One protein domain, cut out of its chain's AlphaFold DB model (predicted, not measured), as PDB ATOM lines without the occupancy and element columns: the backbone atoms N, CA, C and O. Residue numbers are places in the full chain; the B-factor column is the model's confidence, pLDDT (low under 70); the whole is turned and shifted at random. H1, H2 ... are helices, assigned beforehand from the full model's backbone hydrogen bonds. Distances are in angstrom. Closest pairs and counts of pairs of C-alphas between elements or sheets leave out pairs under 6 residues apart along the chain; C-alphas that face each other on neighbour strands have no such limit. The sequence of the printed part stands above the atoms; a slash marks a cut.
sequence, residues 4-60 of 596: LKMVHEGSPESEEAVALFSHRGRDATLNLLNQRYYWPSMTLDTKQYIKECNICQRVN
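Overview. This is residues 4 to 60 of the 596 residues of the protein "Endonuclease" of Acyrthosiphon pisum (UniProt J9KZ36). Three short helices, H1, H3 and H4, have their centres in a triangle and cross at steep angles; H2 is set on H1 towards one end, and H5 turns off the end of H4. The link between H3 and H4, residues 34 to 41, loops out at the end far from H2. The 57 printed residues hold five named helices, H1 to H5 in order, and no named strand: all helix. The whole is compact, with a radius of gyration of the C-alphas of 11.0 A and spans of 31 by 25 by 15 A.

Along the chain. H1, residues 4 to 9, begins at C-alpha 4 (122.037, 117.736, 133.057). H2 is residues 15 to 21, 10.0 A long, and H3 residues 26 to 33, 10.6 A. H4, residues 42 to 52, is the longest at 15.1 A. H5, residues 54 to 59, ends at C-alpha 59 (120.198, 133.713, 123.548).

Arrangement. H1 touches H2, closest C-alphas His 8 and Phe 21 at 5.6 A, at a steep tilt of 64 degrees, opposite ways. H1 also touches H3, closest C-alphas His 8 and Thr 29 at 6.2 A, at a steep tilt of 66 degrees. H3 touches H4, closest C-alphas Arg 26 and Lys 47 at 6.0 A, at a steep tilt of 51 degrees, opposite ways; the helix packing is mostly crossed, tilts being steep rather than shallow. H1 and H4 are close but not clearly touching, with the C-alphas of Leu 4 and Thr 46 6.6 A apart. H4 and H5 only just touch, with 3 pairs of C-alphas within 8 A, and only at the corner; the closest are Ile 50 and Cys 56 at 6.7 A. H2 and H3 are apart. In H1 to H5 every O i to N i+4 pair is within hydrogen-bond range.

Size, cuts and confidence. The C-alphas farthest apart, of Glu 15 and Pro 40, are 31.2 A apart. The printed part has no cut and no long link. Its mean pLDDT is 75.7; residues 10 to 22 and 59 to 60 are under 70.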
ATOM      1  N   LEU A   4     122.257 116.296 133.230       78.56
ATOM      2  CA  LEU A   4     122.037 117.736 133.057       78.56
ATOM      3  C   LEU A   4     121.878 118.105 131.581       78.56
ATOM      4  O   LEU A   4     120.949 118.831 131.240       78.56
ATOM      5  N   LYS A   5     122.720 117.541 130.705       80.06
ATOM      6  CA  LYS A   5     122.615 117.739 129.254       80.06
ATOM      7  C   LYS A   5     121.255 117.279 128.732       80.06
ATOM      8  O   LYS A   5     120.565 118.046 128.078       80.06
ATOM      9  N   MET A   6     120.849 116.055 129.068       76.56
ATOM     10  CA  MET A   6     119.606 115.462 128.562       76.56
ATOM     11  C   MET A   6     118.345 116.219 129.018       76.56
ATOM     12  O   MET A   6     117.403 116.354 128.245       76.56
ATOM     13  N   VAL A   7     118.322 116.736 130.253       77.38
ATOM     14  CA  VAL A   7     117.167 117.475 130.807       77.38
ATOM     15  C   VAL A   7     117.148 118.953 130.381       77.38
ATOM     16  O   VAL A   7     116.086 119.572 130.377       77.38
ATOM     17  N   HIS A   8     118.296 119.525 130.007       80.56
ATOM     18  CA  HIS A   8     118.411 120.925 129.582       80.56
ATOM     19  C   HIS A   8     118.356 121.120 128.054       80.56
ATOM     20  O   HIS A   8     117.819 122.117 127.581       80.56
ATOM     21  N   GLU A   9     118.912 120.186 127.280       76.62
ATOM     22  CA  GLU A   9     119.055 120.271 125.814       76.62
ATOM     23  C   GLU A   9     118.126 119.293 125.070       76.62
ATOM     24  O   GLU A   9     117.929 119.426 123.865       76.62
ATOM     25  N   GLY A  10     117.540 118.326 125.784       68.75
ATOM     26  CA  GLY A  10     116.797 117.201 125.212       68.75
ATOM     27  C   GLY A  10     117.692 116.002 124.874       68.75
ATOM     28  O   GLY A  10     118.917 116.048 125.015       68.75
ATOM     29  N   SER A  11     117.075 114.904 124.426       63.66
ATOM     30  CA  SER A  11     117.815 113.835 123.742       63.66
ATOM     31  C   SER A  11     117.926 114.185 122.255       63.66
ATOM     32  O   SER A  11     116.892 114.479 121.655       63.66
ATOM     33  N   PRO A  12     119.116 114.112 121.627       59.41
ATOM     34  CA  PRO A  12     119.272 114.366 120.191       59.41
ATOM     35  C   PRO A  12     118.596 113.304 119.301       59.41
ATOM     36  O   PRO A  12     118.579 113.448 118.086       59.41
ATOM     37  N   GLU A  13     118.056 112.240 119.897       59.47
ATOM     38  CA  GLU A  13     117.377 111.125 119.223       59.47
ATOM     39  C   GLU A  13     115.864 111.370 119.024       59.47
ATOM     40  O   GLU A  13     115.173 110.518 118.472       59.47
ATOM     41  N   SER A  14     115.326 112.511 119.479       56.84
ATOM     42  CA  SER A  14     113.908 112.875 119.333       56.84
ATOM     43  C   SER A  14     113.736 114.392 119.199       56.84
ATOM     44  O   SER A  14     114.030 115.146 120.127       56.84
ATOM     45  N   GLU A  15     113.209 114.845 118.058       55.31
ATOM     46  CA  GLU A  15     112.908 116.266 117.815       55.31
ATOM     47  C   GLU A  15     111.869 116.809 118.811       55.31
ATOM     48  O   GLU A  15     112.005 117.926 119.309       55.31
ATOM     49  N   GLU A  16     110.887 115.984 119.185       53.09
ATOM     50  CA  GLU A  16     109.889 116.294 120.215       53.09
ATOM     51  C   GLU A  16     110.547 116.542 121.582       53.09
ATOM     52  O   GLU A  16     110.187 117.487 122.286       53.09
ATOM     53  N   ALA A  17     111.555 115.741 121.950       51.59
ATOM     54  CA  ALA A  17     112.317 115.944 123.179       51.59
ATOM     55  C   ALA A  17     113.153 117.234 123.126       51.59
ATOM     56  O   ALA A  17     113.171 117.986 124.102       51.59
ATOM     57  N   VAL A  18     113.809 117.536 122.000       54.69
ATOM     58  CA  VAL A  18     114.545 118.803 121.824       54.69
ATOM     59  C   VAL A  18     113.598 120.005 121.953       54.69
ATOM     60  O   VAL A  18     113.899 120.946 122.690       54.69
ATOM     61  N   ALA A  19     112.413 119.947 121.336       49.56
ATOM     62  CA  ALA A  19     111.381 120.977 121.456       49.56
ATOM     63  C   ALA A  19     110.838 121.120 122.894       49.56
ATOM     64  O   ALA A  19     110.617 122.237 123.370       49.56
ATOM     65  N   LEU A  20     110.664 120.011 123.621       51.97
ATOM     66  CA  LEU A  20     110.161 120.010 124.998       51.97
ATOM     67  C   LEU A  20     111.190 120.464 126.042       51.97
ATOM     68  O   LEU A  20     110.787 121.083 127.031       51.97
ATOM     69  N   PHE A  21     112.484 120.181 125.873       59.22
ATOM     70  CA  PHE A  21     113.510 120.501 126.880       59.22
ATOM     71  C   PHE A  21     114.266 121.812 126.608       59.22
ATOM     72  O   PHE A  21     114.558 122.525 127.570       59.22
ATOM     73  N   SER A  22     114.479 122.169 125.334       65.25
ATOM     74  CA  SER A  22     114.563 123.550 124.812       65.25
ATOM     75  C   SER A  22     115.238 124.625 125.694       65.25
ATOM     76  O   SER A  22     114.735 125.737 125.852       65.25
ATOM     77  N   HIS A  23     116.422 124.324 126.240       79.00
ATOM     78  CA  HIS A  23     117.300 125.281 126.933       79.00
ATOM     79  C   HIS A  23     116.657 126.033 128.112       79.00
ATOM     80  O   HIS A  23     116.941 127.207 128.378       79.00
ATOM     81  N   ARG A  24     115.809 125.328 128.869       76.69
ATOM     82  CA  ARG A  24     115.103 125.847 130.052       76.69
ATOM     83  C   ARG A  24     116.044 126.508 131.074       76.69
ATOM     84  O   ARG A  24     117.115 125.997 131.398       76.69
ATOM     85  N   GLY A  25     115.606 127.632 131.648       74.50
ATOM     86  CA  GLY A  25     116.358 128.366 132.675       74.50
ATOM     87  C   GLY A  25     116.614 127.559 133.959       74.50
ATOM     88  O   GLY A  25     115.992 126.518 134.184       74.50
ATOM     89  N   ARG A  26     117.512 128.061 134.825       83.50
ATOM     90  CA  ARG A  26     118.020 127.356 136.025       83.50
ATOM     91  C   ARG A  26     116.928 126.678 136.848       83.50
ATOM     92  O   ARG A  26     117.004 125.476 137.073       83.50
ATOM     93  N   ASP A  27     115.928 127.437 137.279       81.88
ATOM     94  CA  ASP A  27     114.930 126.942 138.233       81.88
ATOM     95  C   ASP A  27     113.919 125.995 137.571       81.88
ATOM     96  O   ASP A  27     113.468 125.039 138.194       81.88
ATOM     97  N   ALA A  28     113.642 126.176 136.275       80.12
ATOM     98  CA  ALA A  28     112.835 125.239 135.496       80.12
ATOM     99  C   ALA A  28     113.567 123.903 135.267       80.12
ATOM    100  O   ALA A  28     112.962 122.844 135.420       80.12
ATOM    101  N   THR A  29     114.869 123.940 134.961       81.00
ATOM    102  CA  THR A  29     115.706 122.734 134.836       81.00
ATOM    103  C   THR A  29     115.833 122.018 136.185       81.00
ATOM    104  O   THR A  29     115.625 120.810 136.262       81.00
ATOM    105  N   LEU A  30     116.083 122.758 137.273       81.69
ATOM    106  CA  LEU A  30     116.179 122.198 138.624       81.69
ATOM    107  C   LEU A  30     114.856 121.564 139.087       81.69
ATOM    108  O   LEU A  30     114.871 120.483 139.667       81.69
ATOM    109  N   ASN A  31     113.710 122.176 138.770       82.38
ATOM    110  CA  ASN A  31     112.395 121.607 139.071       82.38
ATOM    111  C   ASN A  31     112.105 120.309 138.300       82.38
ATOM    112  O   ASN A  31     111.456 119.427 138.853       82.38
ATOM    113  N   LEU A  32     112.591 120.163 137.061       80.62
ATOM    114  CA  LEU A  32     112.489 118.903 136.311       80.62
ATOM    115  C   LEU A  32     113.408 117.817 136.887       80.62
ATOM    116  O   LEU A  32     113.005 116.658 136.974       80.62
ATOM    117  N   LEU A  33     114.614 118.184 137.330       81.94
ATOM    118  CA  LEU A  33     115.539 117.257 137.990       81.94
ATOM    119  C   LEU A  33     114.964 116.751 139.320       81.94
ATOM    120  O   LEU A  33     114.863 115.540 139.503       81.94
ATOM    121  N   ASN A  34     114.480 117.657 140.180       82.44
ATOM    122  CA  ASN A  34     113.877 117.355 141.489       82.44
ATOM    123  C   ASN A  34     112.719 116.334 141.447       82.44
ATOM    124  O   ASN A  34     112.411 115.730 142.470       82.44
ATOM    125  N   GLN A  35     112.062 116.132 140.298       83.44
ATOM    126  CA  GLN A  35     110.975 115.152 140.154       83.44
ATOM    127  C   GLN A  35     111.456 113.696 140.060       83.44
ATOM    128  O   GLN A  35     110.652 112.785 140.251       83.44
ATOM    129  N   ARG A  36     112.720 113.456 139.677       79.19
ATOM    130  CA  ARG A  36     113.223 112.113 139.312       79.19
ATOM    131  C   ARG A  36     114.659 111.820 139.752       79.19
ATOM    132  O   ARG A  36     115.061 110.661 139.749       79.19
ATOM    133  N   TYR A  37     115.428 112.844 140.109       83.31
ATOM    134  CA  TYR A  37     116.851 112.757 140.415       83.31
ATOM    135  C   TYR A  37     117.194 113.615 141.635       83.31
ATOM    136  O   TYR A  37     116.585 114.654 141.881       83.31
ATOM    137  N   TYR A  38     118.209 113.191 142.382       84.69
ATOM    138  CA  TYR A  38     118.768 113.949 143.494       84.69
ATOM    139  C   TYR A  38     120.256 113.638 143.639       84.69
ATOM    140  O   TYR A  38     120.653 112.473 143.606       84.69
ATOM    141  N   TRP A  39     121.071 114.671 143.840       91.44
ATOM    142  CA  TRP A  39     122.445 114.543 144.323       91.44
ATOM    143  C   TRP A  39     122.872 115.828 145.063       91.44
ATOM    144  O   TRP A  39     122.307 116.891 144.795       91.44
ATOM    145  N   PRO A  40     123.844 115.781 145.999       85.25
ATOM    146  CA  PRO A  40     124.086 116.885 146.940       85.25
ATOM    147  C   PRO A  40     124.463 118.229 146.296       85.25
ATOM    148  O   PRO A  40     124.122 119.286 146.821       85.25
ATOM    149  N   SER A  41     125.148 118.202 145.151       87.25
ATOM    150  CA  SER A  41     125.586 119.388 144.407       87.25
ATOM    151  C   SER A  41     124.616 119.831 143.302       87.25
ATOM    152  O   SER A  41     124.884 120.828 142.639       87.25
ATOM    153  N   MET A  42     123.463 119.171 143.123       84.50
ATOM    154  CA  MET A  42     122.558 119.351 141.972       84.50
ATOM    155  C   MET A  42     122.205 120.813 141.651       84.50
ATOM    156  O   MET A  42     122.224 121.210 140.485       84.50
ATOM    157  N   THR A  43     121.949 121.647 142.662       85.00
ATOM    158  CA  THR A  43     121.667 123.086 142.490       85.00
ATOM    159  C   THR A  43     122.880 123.882 141.987       85.00
ATOM    160  O   THR A  43     122.721 124.831 141.217       85.00
ATOM    161  N   LEU A  44     124.094 123.512 142.409       87.25
ATOM    162  CA  LEU A  44     125.347 124.119 141.952       87.25
ATOM    163  C   LEU A  44     125.678 123.659 140.531       87.25
ATOM    164  O   LEU A  44     125.945 124.497 139.672       87.25
ATOM    165  N   ASP A  45     125.571 122.359 140.267       86.81
ATOM    166  CA  ASP A  45     125.931 121.762 138.980       86.81
ATOM    167  C   ASP A  45     124.968 122.217 137.876       86.81
ATOM    168  O   ASP A  45     125.406 122.632 136.808       86.81
ATOM    169  N   THR A  46     123.658 122.268 138.157       84.75
ATOM    170  CA  THR A  46     122.650 122.830 137.235       84.75
ATOM    171  C   THR A  46     122.931 124.304 136.929       84.75
ATOM    172  O   THR A  46     122.824 124.746 135.784       84.75
ATOM    173  N   LYS A  47     123.325 125.087 137.944       86.94
ATOM    174  CA  LYS A  47     123.684 126.503 137.784       86.94
ATOM    175  C   LYS A  47     124.959 126.674 136.952       86.94
ATOM    176  O   LYS A  47     125.006 127.590 136.133       86.94
ATOM    177  N   GLN A  48     125.967 125.826 137.151       88.31
ATOM    178  CA  GLN A  48     127.223 125.874 136.404       88.31
ATOM    179  C   GLN A  48     127.024 125.415 134.952       88.31
ATOM    180  O   GLN A  48     127.418 126.134 134.041       88.31
ATOM    181  N   TYR A  49     126.306 124.310 134.725       87.62
ATOM    182  CA  TYR A  49     125.999 123.792 133.389       87.62
ATOM    183  C   TYR A  49     125.297 124.840 132.513       87.62
ATOM    184  O   TYR A  49     125.697 125.092 131.382       87.62
ATOM    185  N   ILE A  50     124.290 125.531 133.056       84.75
ATOM    186  CA  ILE A  50     123.541 126.566 132.321       84.75
ATOM    187  C   ILE A  50     124.373 127.848 132.124       84.75
ATOM    188  O   ILE A  50     124.177 128.562 131.139       84.75
ATOM    189  N   LYS A  51     125.340 128.125 133.011       82.88
ATOM    190  CA  LYS A  51     126.339 129.195 132.842       82.88
ATOM    191  C   LYS A  51     127.345 128.876 131.725       82.88
ATOM    192  O   LYS A  51     127.808 129.790 131.057       82.88
ATOM    193  N   GLU A  52     127.672 127.603 131.515       85.06
ATOM    194  CA  GLU A  52     128.594 127.128 130.469       85.06
ATOM    195  C   GLU A  52     127.885 126.806 129.138       85.06
ATOM    196  O   GLU A  52     128.522 126.745 128.086       85.06
ATOM    197  N   CYS A  53     126.558 126.641 129.153       84.50
ATOM    198  CA  CYS A  53     125.755 126.334 127.974       84.50
ATOM    199  C   CYS A  53     125.788 127.473 126.937       84.50
ATOM    200  O   CYS A  53     125.100 128.490 127.068       84.50
ATOM    201  N   ASN A  54     126.557 127.265 125.863       78.75
ATOM    202  CA  ASN A  54     126.762 128.223 124.772       78.75
ATOM    203  C   ASN A  54     125.461 128.776 124.166       78.75
ATOM    204  O   ASN A  54     125.425 129.941 123.778       78.75
ATOM    205  N   ILE A  55     124.401 127.967 124.071       78.06
ATOM    206  CA  ILE A  55     123.123 128.407 123.495       78.06
ATOM    207  C   ILE A  55     122.408 129.345 124.475       78.06
ATOM    208  O   ILE A  55     122.052 130.459 124.093       78.06
ATOM    209  N   CYS A  56     122.313 128.984 125.761       78.69
ATOM    210  CA  CYS A  56     121.775 129.883 126.786       78.69
ATOM    211  C   CYS A  56     122.550 131.199 126.890       78.69
ATOM    212  O   CYS A  56     121.921 132.249 126.943       78.69
ATOM    213  N   GLN A  57     123.887 131.170 126.891       78.81
ATOM    214  CA  GLN A  57     124.696 132.391 127.022       78.81
ATOM    215  C   GLN A  57     124.655 133.297 125.775       78.81
ATOM    216  O   GLN A  57     124.970 134.479 125.876       78.81
ATOM    217  N   ARG A  58     124.261 132.771 124.605       71.06
ATOM    218  CA  ARG A  58     124.050 133.561 123.376       71.06
ATOM    219  C   ARG A  58     122.630 134.115 123.259       71.06
ATOM    220  O   ARG A  58     122.463 135.224 122.766       71.06
ATOM    221  N   VAL A  59     121.623 133.348 123.679       65.06
ATOM    222  CA  VAL A  59     120.198 133.713 123.548       65.06
ATOM    223  C   VAL A  59     119.709 134.565 124.725       65.06
ATOM    224  O   VAL A  59     118.851 135.425 124.546       65.06
ATOM    225  N   ASN A  60     120.254 134.366 125.928       58.97
ATOM    226  CA  ASN A  60     119.896 135.133 127.118       58.97
ATOM    227  C   ASN A  60     120.942 136.241 127.372       58.97
ATOM    228  O   ASN A  60     122.066 135.911 127.759       58.97
TER     229      ASN A  60